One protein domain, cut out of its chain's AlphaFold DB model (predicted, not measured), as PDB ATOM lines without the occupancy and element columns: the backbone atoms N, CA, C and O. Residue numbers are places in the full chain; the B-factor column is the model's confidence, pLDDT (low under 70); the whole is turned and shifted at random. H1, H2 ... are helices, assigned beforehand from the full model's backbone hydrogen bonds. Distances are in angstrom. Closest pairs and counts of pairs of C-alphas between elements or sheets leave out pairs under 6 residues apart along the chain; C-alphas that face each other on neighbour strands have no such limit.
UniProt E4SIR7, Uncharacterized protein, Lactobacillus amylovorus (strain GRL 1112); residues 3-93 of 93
ATOM      1  N   ASP A   3     -25.333   3.808 -12.289       66.75
ATOM      2  CA  ASP A   3     -26.247   2.671 -12.093       66.75
ATOM      3  C   ASP A   3     -27.693   3.045 -11.697       66.75
ATOM      4  O   ASP A   3     -28.610   2.245 -11.892       66.75
ATOM      5  N   ASP A   4     -27.921   4.250 -11.163       81.94
ATOM      6  CA  ASP A   4     -29.261   4.742 -10.795       81.94
ATOM      7  C   ASP A   4     -30.125   5.107 -12.022       81.94
ATOM      8  O   ASP A   4     -31.357   5.203 -11.933       81.94
ATOM      9  N   TYR A   5     -29.489   5.279 -13.184       89.75
ATOM     10  CA  TYR A   5     -30.123   5.710 -14.423       89.75
ATOM     11  C   TYR A   5     -30.038   4.627 -15.503       89.75
ATOM     12  O   TYR A   5     -29.061   3.889 -15.611       89.75
ATOM     13  N   SER A   6     -31.066   4.517 -16.348       90.75
ATOM     14  CA  SER A   6     -31.017   3.566 -17.460       90.75
ATOM     15  C   SER A   6     -30.014   4.018 -18.530       90.75
ATOM     16  O   SER A   6     -29.898   5.206 -18.828       90.75
ATOM     17  N   ASN A   7     -29.336   3.068 -19.182       89.69
ATOM     18  CA  ASN A   7     -28.416   3.382 -20.286       89.69
ATOM     19  C   ASN A   7     -29.092   4.196 -21.401       89.69
ATOM     20  O   ASN A   7     -28.475   5.072 -21.996       89.69
ATOM     21  N   GLU A   8     -30.364   3.913 -21.684       89.50
ATOM     22  CA  GLU A   8     -31.139   4.632 -22.698       89.50
ATOM     23  C   GLU A   8     -31.389   6.094 -22.299       89.50
ATOM     24  O   GLU A   8     -31.263   6.990 -23.131       89.50
ATOM     25  N   TYR A   9     -31.669   6.349 -21.017       91.06
ATOM     26  CA  TYR A   9     -31.760   7.706 -20.495       91.06
ATOM     27  C   TYR A   9     -30.427   8.442 -20.630       91.06
ATOM     28  O   TYR A   9     -30.402   9.567 -21.115       91.06
ATOM     29  N   ILE A  10     -29.322   7.797 -20.250       92.94
ATOM     30  CA  ILE A  10     -27.988   8.401 -20.317       92.94
ATOM     31  C   ILE A  10     -27.613   8.756 -21.761       92.94
ATOM     32  O   ILE A  10     -27.139   9.862 -22.005       92.94
ATOM     33  N   ILE A  11     -27.897   7.880 -22.731       91.75
ATOM     34  CA  ILE A  11     -27.691   8.171 -24.160       91.75
ATOM     35  C   ILE A  11     -28.515   9.395 -24.589       91.75
ATOM     36  O   ILE A  11     -27.960  10.327 -25.168       91.75
ATOM     37  N   ASN A  12     -29.805   9.442 -24.247       90.06
ATOM     38  CA  ASN A  12     -30.666  10.583 -24.572       90.06
ATOM     39  C   ASN A  12     -30.231  11.880 -23.873       90.06
ATOM     40  O   ASN A  12     -30.348  12.966 -24.440       90.06
ATOM     41  N   LEU A  13     -29.741  11.797 -22.635       92.69
ATOM     42  CA  LEU A  13     -29.166  12.933 -21.923       92.69
ATOM     43  C   LEU A  13     -27.939  13.460 -22.674       92.69
ATOM     44  O   LEU A  13     -27.872  14.652 -22.942       92.69
ATOM     45  N   ILE A  14     -27.011  12.589 -23.072       93.94
ATOM     46  CA  ILE A  14     -25.810  12.981 -23.824       93.94
ATOM     47  C   ILE A  14     -26.178  13.655 -25.150       93.94
ATOM     48  O   ILE A  14     -25.628  14.712 -25.456       93.94
ATOM     49  N   ASP A  15     -27.133  13.099 -25.897       91.88
ATOM     50  CA  ASP A  15     -27.605  13.679 -27.160       91.88
ATOM     51  C   ASP A  15     -28.179  15.092 -26.955       91.88
ATOM     52  O   ASP A  15     -27.861  16.008 -27.717       91.88
ATOM     53  N   ARG A  16     -28.969  15.299 -25.891       91.81
ATOM     54  CA  ARG A  16     -29.499  16.621 -25.511       91.81
ATOM     55  C   ARG A  16     -28.391  17.590 -25.102       91.81
ATOM     56  O   ARG A  16     -28.340  18.706 -25.615       91.81
ATOM     57  N   LEU A  17     -27.475  17.178 -24.224       93.19
ATOM     58  CA  LEU A  17     -26.380  18.033 -23.755       93.19
ATOM     59  C   LEU A  17     -25.460  18.462 -24.901       93.19
ATOM     60  O   LEU A  17     -25.111  19.635 -24.983       93.19
ATOM     61  N   ASN A  18     -25.154  17.550 -25.827       91.81
ATOM     62  CA  ASN A  18     -24.360  17.823 -27.027       91.81
ATOM     63  C   ASN A  18     -24.963  18.925 -27.924       91.81
ATOM     64  O   ASN A  18     -24.243  19.577 -28.674       91.81
ATOM     65  N   GLN A  19     -26.278  19.150 -27.866       89.56
ATOM     66  CA  GLN A  19     -26.932  20.228 -28.614       89.56
ATOM     67  C   GLN A  19     -27.094  21.527 -27.828       89.56
ATOM     68  O   GLN A  19     -27.229  22.591 -28.431       89.56
ATOM     69  N   GLN A  20     -27.137  21.440 -26.501       91.12
ATOM     70  CA  GLN A  20     -27.537  22.555 -25.645       91.12
ATOM     71  C   GLN A  20     -26.356  23.287 -25.012       91.12
ATOM     72  O   GLN A  20     -26.463  24.484 -24.746       91.12
ATOM     73  N   ILE A  21     -25.248  22.593 -24.745       93.06
ATOM     74  CA  ILE A  21     -24.098  23.143 -24.022       93.06
ATOM     75  C   ILE A  21     -22.774  22.686 -24.644       93.06
ATOM     76  O   ILE A  21     -22.722  21.740 -25.423       93.06
ATOM     77  N   GLU A  22     -21.686  23.378 -24.307       94.88
ATOM     78  CA  GLU A  22     -20.353  23.069 -24.835       94.88
ATOM     79  C   GLU A  22     -19.856  21.683 -24.395       94.88
ATOM     80  O   GLU A  22     -19.984  21.323 -23.224       94.88
ATOM     81  N   ASP A  23     -19.152  20.968 -25.283       94.81
ATOM     82  CA  ASP A  23     -18.525  19.663 -25.011       94.81
ATOM     83  C   ASP A  23     -17.723  19.642 -23.708       94.81
ATOM     84  O   ASP A  23     -17.766  18.672 -22.957       94.81
ATOM     85  N   THR A  24     -16.995  20.726 -23.414       96.44
ATOM     86  CA  THR A  24     -16.179  20.825 -22.194       96.44
ATOM     87  C   THR A  24     -17.050  20.770 -20.939       96.44
ATOM     88  O   THR A  24     -16.687  20.120 -19.958       96.44
ATOM     89  N   SER A  25     -18.217  21.411 -20.983       96.38
ATOM     90  CA  SER A  25     -19.184  21.388 -19.890       96.38
ATOM     91  C   SER A  25     -19.894  20.039 -19.803       96.38
ATOM     92  O   SER A  25     -20.009  19.485 -18.713       96.38
ATOM     93  N   THR A  26     -20.276  19.450 -20.940       95.50
ATOM     94  CA  THR A  26     -20.863  18.104 -20.969       95.50
ATOM     95  C   THR A  26     -19.909  17.063 -20.387       95.50
ATOM     96  O   THR A  26     -20.294  16.308 -19.499       95.50
ATOM     97  N   ILE A  27     -18.636  17.053 -20.800       96.88
ATOM     98  CA  ILE A  27     -17.611  16.145 -20.256       96.88
ATOM     99  C   ILE A  27     -17.471  16.332 -18.745       96.88
ATOM    100  O   ILE A  27     -17.399  15.344 -18.010       96.88
ATOM    101  N   ARG A  28     -17.458  17.579 -18.260       96.06
ATOM    102  CA  ARG A  28     -17.368  17.863 -16.823       96.06
ATOM    103  C   ARG A  28     -18.559  17.277 -16.066       96.06
ATOM    104  O   ARG A  28     -18.341  16.596 -15.067       96.06
ATOM    105  N   ILE A  29     -19.777  17.458 -16.573       95.50
ATOM    106  CA  ILE A  29     -20.989  16.900 -15.963       95.50
ATOM    107  C   ILE A  29     -20.922  15.365 -15.929       95.50
ATOM    108  O   ILE A  29     -21.081  14.760 -14.867       95.50
ATOM    109  N   LEU A  30     -20.619  14.731 -17.065       95.50
ATOM    110  CA  LEU A  30     -20.563  13.269 -17.181       95.50
ATOM    111  C   LEU A  30     -19.531  12.653 -16.224       95.50
ATOM    112  O   LEU A  30     -19.811  11.664 -15.549       95.50
ATOM    113  N   THR A  31     -18.344  13.252 -16.145       96.00
ATOM    114  CA  THR A  31     -17.242  12.732 -15.320       96.00
ATOM    115  C   THR A  31     -17.400  13.034 -13.830       96.00
ATOM    116  O   THR A  31     -16.901  12.282 -12.997       96.00
ATOM    117  N   THR A  32     -18.102  14.113 -13.469       95.25
ATOM    118  CA  THR A  32     -18.263  14.534 -12.066       95.25
ATOM    119  C   THR A  32     -19.476  13.897 -11.391       95.25
ATOM    120  O   THR A  32     -19.419  13.618 -10.191       95.25
ATOM    121  N   TYR A  33     -20.564  13.680 -12.136       94.44
ATOM    122  CA  TYR A  33     -21.862  13.289 -11.566       94.44
ATOM    123  C   TYR A  33     -22.373  11.929 -12.055       94.44
ATOM    124  O   TYR A  33     -23.233  11.333 -11.405       94.44
ATOM    125  N   LEU A  34     -21.850  11.419 -13.174       93.69
ATOM    126  CA  LEU A  34     -22.348  10.205 -13.831       93.69
ATOM    127  C   LEU A  34     -21.268   9.128 -14.012       93.69
ATOM    128  O   LEU A  34     -21.449   8.227 -14.818       93.69
ATOM    129  N   ASP A  35     -20.168   9.213 -13.260       93.25
ATOM    130  CA  ASP A  35     -19.083   8.217 -13.190       93.25
ATOM    131  C   ASP A  35     -18.420   7.841 -14.523       93.25
ATOM    132  O   ASP A  35     -17.741   6.818 -14.617       93.25
ATOM    133  N   PHE A  36     -18.553   8.677 -15.552       94.69
ATOM    134  CA  PHE A  36     -17.792   8.487 -16.778       94.69
ATOM    135  C   PHE A  36     -16.308   8.745 -16.509       94.69
ATOM    136  O   PHE A  36     -15.924   9.723 -15.863       94.69
ATOM    137  N   THR A  37     -15.436   7.942 -17.102       96.88
ATOM    138  CA  THR A  37     -14.071   8.397 -17.371       96.88
ATOM    139  C   THR A  37     -14.090   9.476 -18.454       96.88
ATOM    140  O   THR A  37     -14.976   9.525 -19.310       96.88
ATOM    141  N   GLU A  38     -13.068  10.332 -18.486       96.25
ATOM    142  CA  GLU A  38     -12.947  11.356 -19.533       96.25
ATOM    143  C   GLU A  38     -12.943  10.742 -20.947       96.25
ATOM    144  O   GLU A  38     -13.511  11.309 -21.882       96.25
ATOM    145  N   GLN A  39     -12.335   9.561 -21.109       97.56
ATOM    146  CA  GLN A  39     -12.315   8.856 -22.389       97.56
ATOM    147  C   GLN A  39     -13.707   8.350 -22.785       97.56
ATOM    148  O   GLN A  39     -14.077   8.462 -23.955       97.56
ATOM    149  N   GLU A  40     -14.478   7.811 -21.840       96.44
ATOM    150  CA  GLU A  40     -15.858   7.388 -22.090       96.44
ATOM    151  C   GLU A  40     -16.740   8.582 -22.452       96.44
ATOM    152  O   GLU A  40     -17.471   8.502 -23.435       96.44
ATOM    153  N   ALA A  41     -16.611   9.709 -21.745       96.50
ATOM    154  CA  ALA A  41     -17.369  10.926 -22.033       96.50
ATOM    155  C   ALA A  41     -17.079  11.464 -23.446       96.50
ATOM    156  O   ALA A  41     -17.999  11.759 -24.207       96.50
ATOM    157  N   LYS A  42     -15.798  11.522 -23.841       97.00
ATOM    158  CA  LYS A  42     -15.393  11.924 -25.201       97.00
ATOM    159  C   LYS A  42     -15.925  10.974 -26.269       97.00
ATOM    160  O   LYS A  42     -16.407  11.423 -27.306       97.00
ATOM    161  N   ASN A  43     -15.841   9.667 -26.025       96.56
ATOM    162  CA  ASN A  43     -16.357   8.669 -26.957       96.56
ATOM    163  C   ASN A  43     -17.881   8.760 -27.085       96.56
ATOM    164  O   ASN A  43     -18.404   8.602 -28.185       96.56
ATOM    165  N   ALA A  44     -18.586   9.016 -25.985       94.81
ATOM    166  CA  ALA A  44     -20.029   9.178 -25.978       94.81
ATOM    167  C   ALA A  44     -20.459  10.405 -26.795       94.81
ATOM    168  O   ALA A  44     -21.285  10.266 -27.691       94.81
ATOM    169  N   LEU A  45     -19.820  11.561 -26.579       93.62
ATOM    170  CA  LEU A  45     -20.068  12.781 -27.356       93.62
ATOM    171  C   LEU A  45     -19.775  12.612 -28.849       93.62
ATOM    172  O   LEU A  45     -20.572  13.016 -29.687       93.62
ATOM    173  N   ALA A  46     -18.671  11.951 -29.205       93.50
ATOM    174  CA  ALA A  46     -18.333  11.700 -30.607       93.50
ATOM    175  C   ALA A  46     -19.371  10.824 -31.339       93.50
ATOM    176  O   ALA A  46     -19.442  10.853 -32.567       93.50
ATOM    177  N   ASN A  47     -20.152  10.036 -30.593       92.62
ATOM    178  CA  ASN A  47     -21.225   9.191 -31.116       92.62
ATOM    179  C   ASN A  47     -22.628   9.760 -30.844       92.62
ATOM    180  O   ASN A  47     -23.609   9.090 -31.187       92.62
ATOM    181  N   ALA A  48     -22.724  10.951 -30.245       89.56
ATOM    182  CA  ALA A  48     -23.990  11.585 -29.924       89.56
ATOM    183  C   ALA A  48     -24.785  11.854 -31.207       89.56
ATOM    184  O   ALA A  48     -24.252  12.296 -32.232       89.56
ATOM    185  N   LYS A  49     -26.075  11.545 -31.162       86.19
ATOM    186  CA  LYS A  49     -27.011  11.711 -32.269       86.19
ATOM    187  C   LYS A  49     -27.867  12.952 -32.049       86.19
ATOM    188  O   LYS A  49     -27.738  13.681 -31.071       86.19
ATOM    189  N   PHE A  50     -28.735  13.220 -33.023       77.31
ATOM    190  CA  PHE A  50     -29.800  14.193 -32.824       77.31
ATOM    191  C   PHE A  50     -30.791  13.613 -31.798       77.31
ATOM    192  O   PHE A  50     -31.226  12.478 -32.015       77.31
ATOM    193  N   PRO A  51     -31.147  14.347 -30.725       68.69
ATOM    194  CA  PRO A  51     -32.100  13.876 -29.737       68.69
ATOM    195  C   PRO A  51     -33.442  13.585 -30.402       68.69
ATOM    196  O   PRO A  51     -33.812  14.212 -31.405       68.69
ATOM    197  N   GLU A  52     -34.186  12.631 -29.845       66.19
ATOM    198  CA  GLU A  52     -35.524  12.349 -30.349       66.19
ATOM    199  C   GLU A  52     -36.426  13.599 -30.243       66.19
ATOM    200  O   GLU A  52     -36.311  14.358 -29.282       66.19
ATOM    201  N   PRO A  53     -37.357  13.833 -31.192       58.81
ATOM    202  CA  PRO A  53     -38.137  15.077 -31.278       58.81
ATOM    203  C   PRO A  53     -38.918  15.469 -30.014       58.81
ATOM    204  O   PRO A  53     -39.256  16.637 -29.848       58.81
ATOM    205  N   TYR A  54     -39.213  14.510 -29.132       56.59
ATOM    206  CA  TYR A  54     -39.921  14.731 -27.864       56.59
ATOM    207  C   TYR A  54     -38.988  15.005 -26.672       56.59
ATOM    208  O   TYR A  54     -39.474  15.301 -25.586       56.59
ATOM    209  N   ALA A  55     -37.671  14.927 -26.880       55.59
ATOM    210  CA  ALA A  55     -36.620  15.215 -25.905       55.59
ATOM    211  C   ALA A  55     -36.007  16.624 -26.093       55.59
ATOM    212  O   ALA A  55     -35.200  17.067 -25.287       55.59
ATOM    213  N   CYS A  56     -36.363  17.347 -27.162       48.81
ATOM    214  CA  CYS A  56     -35.704  18.609 -27.530       48.81
ATOM    215  C   CYS A  56     -36.254  19.882 -26.855       48.81
ATOM    216  O   CYS A  56     -35.685  20.944 -27.087       48.81
ATOM    217  N   ASP A  57     -37.342  19.816 -26.077       54.41
ATOM    218  CA  ASP A  57     -37.979  21.011 -25.475       54.41
ATOM    219  C   ASP A  57     -37.696  21.171 -23.967       54.41
ATOM    220  O   ASP A  57     -38.292  22.014 -23.297       54.41
ATOM    221  N   ASP A  58     -36.779  20.377 -23.404       70.81
ATOM    222  CA  ASP A  58     -36.229  20.651 -22.076       70.81
ATOM    223  C   ASP A  58     -34.886  21.387 -22.187       70.81
ATOM    224  O   ASP A  58     -34.003  21.022 -22.953       70.81
ATOM    225  N   ASN A  59     -34.722  22.473 -21.429       85.75
ATOM    226  CA  ASN A  59     -33.461  23.221 -21.337       85.75
ATOM    227  C   ASN A  59     -32.513  22.571 -20.310       85.75
ATOM    228  O   ASN A  59     -31.884  23.282 -19.517       85.75
ATOM    229  N   ILE A  60     -32.447  21.233 -20.264       90.62
ATOM    230  CA  ILE A  60     -31.739  20.495 -19.209       90.62
ATOM    231  C   ILE A  60     -30.272  20.915 -19.092       90.62
ATOM    232  O   ILE A  60     -29.769  21.072 -17.983       90.62
ATOM    233  N   GLY A  61     -29.607  21.209 -20.213       92.50
ATOM    234  CA  GLY A  61     -28.224  21.672 -20.228       92.50
ATOM    235  C   GLY A  61     -28.031  22.983 -19.463       92.50
ATOM    236  O   GLY A  61     -27.149  23.077 -18.614       92.50
ATOM    237  N   SER A  62     -28.890  23.984 -19.683       93.12
ATOM    238  CA  SER A  62     -28.801  25.263 -18.959       93.12
ATOM    239  C   SER A  62     -29.142  25.119 -17.475       93.12
ATOM    240  O   SER A  62     -28.571  25.834 -16.645       93.12
ATOM    241  N   VAL A  63     -30.072  24.224 -17.135       94.50
ATOM    242  CA  VAL A  63     -30.456  23.957 -15.742       94.50
ATOM    243  C   VAL A  63     -29.321  23.245 -15.006       94.50
ATOM    244  O   VAL A  63     -28.979  23.656 -13.901       94.50
ATOM    245  N   LEU A  64     -28.674  22.258 -15.634       95.50
ATOM    246  CA  LEU A  64     -27.511  21.568 -15.072       95.50
ATOM    247  C   LEU A  64     -26.322  22.506 -14.868       95.50
ATOM    248  O   LEU A  64     -25.680  22.425 -13.828       95.50
ATOM    249  N   LEU A  65     -26.058  23.423 -15.805       96.19
ATOM    250  CA  LEU A  65     -25.022  24.444 -15.615       96.19
ATOM    251  C   LEU A  65     -25.334  25.357 -14.426       96.19
ATOM    252  O   LEU A  65     -24.462  25.615 -13.606       96.19
ATOM    253  N   SER A  66     -26.589  25.798 -14.295       96.12
ATOM    254  CA  SER A  66     -27.005  26.653 -13.174       96.12
ATOM    255  C   SER A  66     -26.905  25.924 -11.830       96.12
ATOM    256  O   SER A  66     -26.508  26.519 -10.831       96.12
ATOM    257  N   ALA A  67     -27.257  24.635 -11.806       96.00
ATOM    258  CA  ALA A  67     -27.113  23.783 -10.633       96.00
ATOM    259  C   ALA A  67     -25.638  23.531 -10.298       96.00
ATOM    260  O   ALA A  67     -25.258  23.587  -9.135       96.00
ATOM    261  N   GLU A  68     -24.781  23.322 -11.298       95.69
ATOM    262  CA  GLU A  68     -23.340  23.170 -11.097       95.69
ATOM    263  C   GLU A  68     -22.698  24.459 -10.553       95.69
ATOM    264  O   GLU A  68     -21.875  24.397  -9.637       95.69
ATOM    265  N   ASP A  69     -23.127  25.626 -11.042       95.56
ATOM    266  CA  ASP A  69     -22.667  26.943 -10.583       95.56
ATOM    267  C   ASP A  69     -23.050  27.246  -9.121       95.56
ATOM    268  O   ASP A  69     -22.415  28.090  -8.480       95.56
ATOM    269  N   SER A  70     -24.047  26.548  -8.560       94.81
ATOM    270  CA  SER A  70     -24.394  26.647  -7.132       94.81
ATOM    271  C   SER A  70     -23.261  26.156  -6.217       94.81
ATOM    272  O   SER A  70     -23.147  26.586  -5.067       94.81
ATOM    273  N   GLY A  71     -22.411  25.255  -6.728       92.00
ATOM    274  CA  GLY A  71     -21.390  24.542  -5.966       92.00
ATOM    275  C   GLY A  71     -21.923  23.409  -5.079       92.00
ATOM    276  O   GLY A  71     -21.108  22.693  -4.488       92.00
ATOM    277  N   ASP A  72     -23.243  23.212  -4.989       93.88
ATOM    278  CA  ASP A  72     -23.852  22.070  -4.307       93.88
ATOM    279  C   ASP A  72     -24.072  20.919  -5.294       93.88
ATOM    280  O   ASP A  72     -24.763  21.036  -6.306       93.88
ATOM    281  N   LYS A  73     -23.484  19.760  -4.989       92.69
ATOM    282  CA  LYS A  73     -23.662  18.562  -5.815       92.69
ATOM    283  C   LYS A  73     -25.099  18.049  -5.767       92.69
ATOM    284  O   LYS A  73     -25.525  17.414  -6.728       92.69
ATOM    285  N   GLN A  74     -25.817  18.286  -4.669       95.00
ATOM    286  CA  GLN A  74     -27.193  17.829  -4.527       95.00
ATOM    287  C   GLN A  74     -28.114  18.522  -5.534       95.00
ATOM    288  O   GLN A  74     -28.952  17.848  -6.119       95.00
ATOM    289  N   ASP A  75     -27.890  19.804  -5.830       96.19
ATOM    290  CA  ASP A  75     -28.675  20.538  -6.828       96.19
ATOM    291  C   ASP A  75     -28.562  19.892  -8.218       96.19
ATOM    292  O   ASP A  75     -29.547  19.779  -8.947       96.19
ATOM    293  N   VAL A  76     -27.370  19.407  -8.584       95.62
ATOM    294  CA  VAL A  76     -27.159  18.702  -9.858       95.62
ATOM    295  C   VAL A  76     -27.894  17.360  -9.872       95.62
ATOM    296  O   VAL A  76     -28.533  17.020 -10.869       95.62
ATOM    297  N   PHE A  77     -27.843  16.607  -8.770       94.94
ATOM    298  CA  PHE A  77     -28.567  15.339  -8.662       94.94
ATOM    299  C   PHE A  77     -30.085  15.532  -8.672       94.94
ATOM    300  O   PHE A  77     -30.769  14.786  -9.364       94.94
ATOM    301  N   ASP A  78     -30.613  16.563  -8.014       94.94
ATOM    302  CA  ASP A  78     -32.047  16.871  -8.015       94.94
ATOM    303  C   ASP A  78     -32.558  17.173  -9.434       94.94
ATOM    304  O   ASP A  78     -33.660  16.758  -9.818       94.94
ATOM    305  N   VAL A  79     -31.740  17.851 -10.246       94.69
ATOM    306  CA  VAL A  79     -32.024  18.110 -11.662       94.69
ATOM    307  C   VAL A  79     -32.023  16.810 -12.474       94.69
ATOM    308  O   VAL A  79     -32.983  16.561 -13.207       94.69
ATOM    309  N   LEU A  80     -30.998  15.964 -12.322       94.06
ATOM    310  CA  LEU A  80     -30.907  14.666 -13.008       94.06
ATOM    311  C   LEU A  80     -32.056  13.720 -12.615       94.06
ATOM    312  O   LEU A  80     -32.657  13.079 -13.473       94.06
ATOM    313  N   ASP A  81     -32.417  13.668 -11.335       93.88
ATOM    314  CA  ASP A  81     -33.485  12.806 -10.818       93.88
ATOM    315  C   ASP A  81     -34.871  13.254 -11.286       93.88
ATOM    316  O   ASP A  81     -35.734  12.424 -11.614       93.88
ATOM    317  N   THR A  82     -35.087  14.569 -11.350       92.38
ATOM    318  CA  THR A  82     -36.311  15.157 -11.900       92.38
ATOM    319  C   THR A  82     -36.435  14.837 -13.386       92.38
ATOM    320  O   THR A  82     -37.474  14.335 -13.822       92.38
ATOM    321  N   ASP A  83     -35.368  15.061 -14.153       91.88
ATOM    322  CA  ASP A  83     -35.322  14.777 -15.586       91.88
ATOM    323  C   ASP A  83     -35.523  13.281 -15.877       91.88
ATOM    324  O   ASP A  83     -36.368  12.909 -16.693       91.88
ATOM    325  N   TYR A  84     -34.861  12.394 -15.130       91.69
ATOM    326  CA  TYR A  84     -35.057  10.951 -15.264       91.69
ATOM    327  C   TYR A  84     -36.481  10.506 -14.905       91.69
ATOM    328  O   TYR A  84     -37.055   9.608 -15.532       91.69
ATOM    329  N   SER A  85     -37.097  11.136 -13.905       89.88
ATOM    330  CA  SER A  85     -38.493  10.868 -13.547       89.88
ATOM    331  C   SER A  85     -39.453  11.264 -14.669       89.88
ATOM    332  O   SER A  85     -40.371  10.499 -14.974       89.88
ATOM    333  N   ILE A  86     -39.211  12.401 -15.327       88.12
ATOM    334  CA  ILE A  86     -39.966  12.840 -16.508       88.12
ATOM    335  C   ILE A  86     -39.737  11.876 -17.676       88.12
ATOM    336  O   ILE A  86     -40.712  11.400 -18.260       88.12
ATOM    337  N   TYR A  87     -38.482  11.516 -17.962       87.06
ATOM    338  CA  TYR A  87     -38.121  10.554 -19.005       87.06
ATOM    339  C   TYR A  87     -38.904   9.246 -18.860       87.06
ATOM    340  O   TYR A  87     -39.541   8.788 -19.808       87.06
ATOM    341  N   LYS A  88     -38.946   8.676 -17.648       87.50
ATOM    342  CA  LYS A  88     -39.719   7.455 -17.378       87.50
ATOM    343  C   LYS A  88     -41.206   7.631 -17.683       87.50
ATOM    344  O   LYS A  88     -41.810   6.706 -18.211       87.50
ATOM    345  N   ILE A  89     -41.806   8.781 -17.373       85.88
ATOM    346  CA  ILE A  89     -43.227   9.050 -17.659       85.88
ATOM    347  C   ILE A  89     -43.482   9.141 -19.168       85.88
ATOM    348  O   ILE A  89     -44.494   8.628 -19.647       85.88
ATOM    349  N   VAL A  90     -42.585   9.796 -19.908       80.44
ATOM    350  CA  VAL A  90     -42.711   9.989 -21.360       80.44
ATOM    351  C   VAL A  90     -42.514   8.673 -22.111       80.44
ATOM    352  O   VAL A  90     -43.317   8.361 -22.986       80.44
ATOM    353  N   MET A  91     -41.507   7.886 -21.727       76.31
ATOM    354  CA  MET A  91     -41.111   6.653 -22.419       76.31
ATOM    355  C   MET A  91     -41.860   5.396 -21.951       76.31
ATOM    356  O   MET A  91     -41.804   4.372 -22.620       76.31
ATOM    357  N   SER A  92     -42.590   5.443 -20.828       64.50
ATOM    358  CA  SER A  92     -43.471   4.337 -20.392       64.50
ATOM    359  C   SER A  92     -44.836   4.319 -21.106       64.50
ATOM    360  O   SER A  92     -45.780   3.701 -20.605       64.50
ATOM    361  N   LYS A  93     -44.970   5.018 -22.236       50.41
ATOM    362  CA  LYS A  93     -46.152   5.003 -23.110       50.41
ATOM    363  C   LYS A  93     -45.893   4.169 -24.354       50.41
ATOM    364  O   LYS A  93     -46.851   3.483 -24.773       50.41
TER     365      LYS A  93
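This is residues 3 to 93 of the 93 residues of an uncharacterized protein of Lactobacillus amylovorus (strain GRL 1112) (UniProt E4SIR7). H1 runs through the middle, with the crossed pair H2 and H3 on one side and a hairpin of H4 and the longest helix, H5, on another. A long loop, residues 47 to 59, leads from H3 past H1 to H4. The printed part has 91 residues, of which 63 are in five named helices, H1 to H5 in order along the chain, with no named strand; the class is all helix, and the whole is compact, with a radius of gyration of the C-alphas of 12.2 A and spans of 34 by 28 by 24 A.

H1, residues 7 to 20, starts at C-alpha 7 (-28.416, 3.382, -20.286) and measures 19.9 A. H2 is residues 23 to 33, H3 38 to 46, H4 60 to 69. H5, residues 73 to 91, 26.9 A, ends at C-alpha 91 (-41.111, 6.653, -22.419).

H1, the hub, touches H4 with residues 16 to 20 alone, C-alphas Leu 17 and Gly 61 closest at 5.4 A. H2 and H3 touch, closest C-alphas Ile 27 and Ala 41, 5.5 A. H4 and H5 touch at a shallow 14 degrees, opposite ways, closest C-alphas Ala 67 and Val 76, 5.1 A. Every O i to N i+4 pair is within hydrogen-bond range in H2 to H5; H1 has 9 of 10.

The printed part has no cut. The link H3 to H4 is long. Residues 3, 51 to 57 and 92 to 93 are under pLDDT 70.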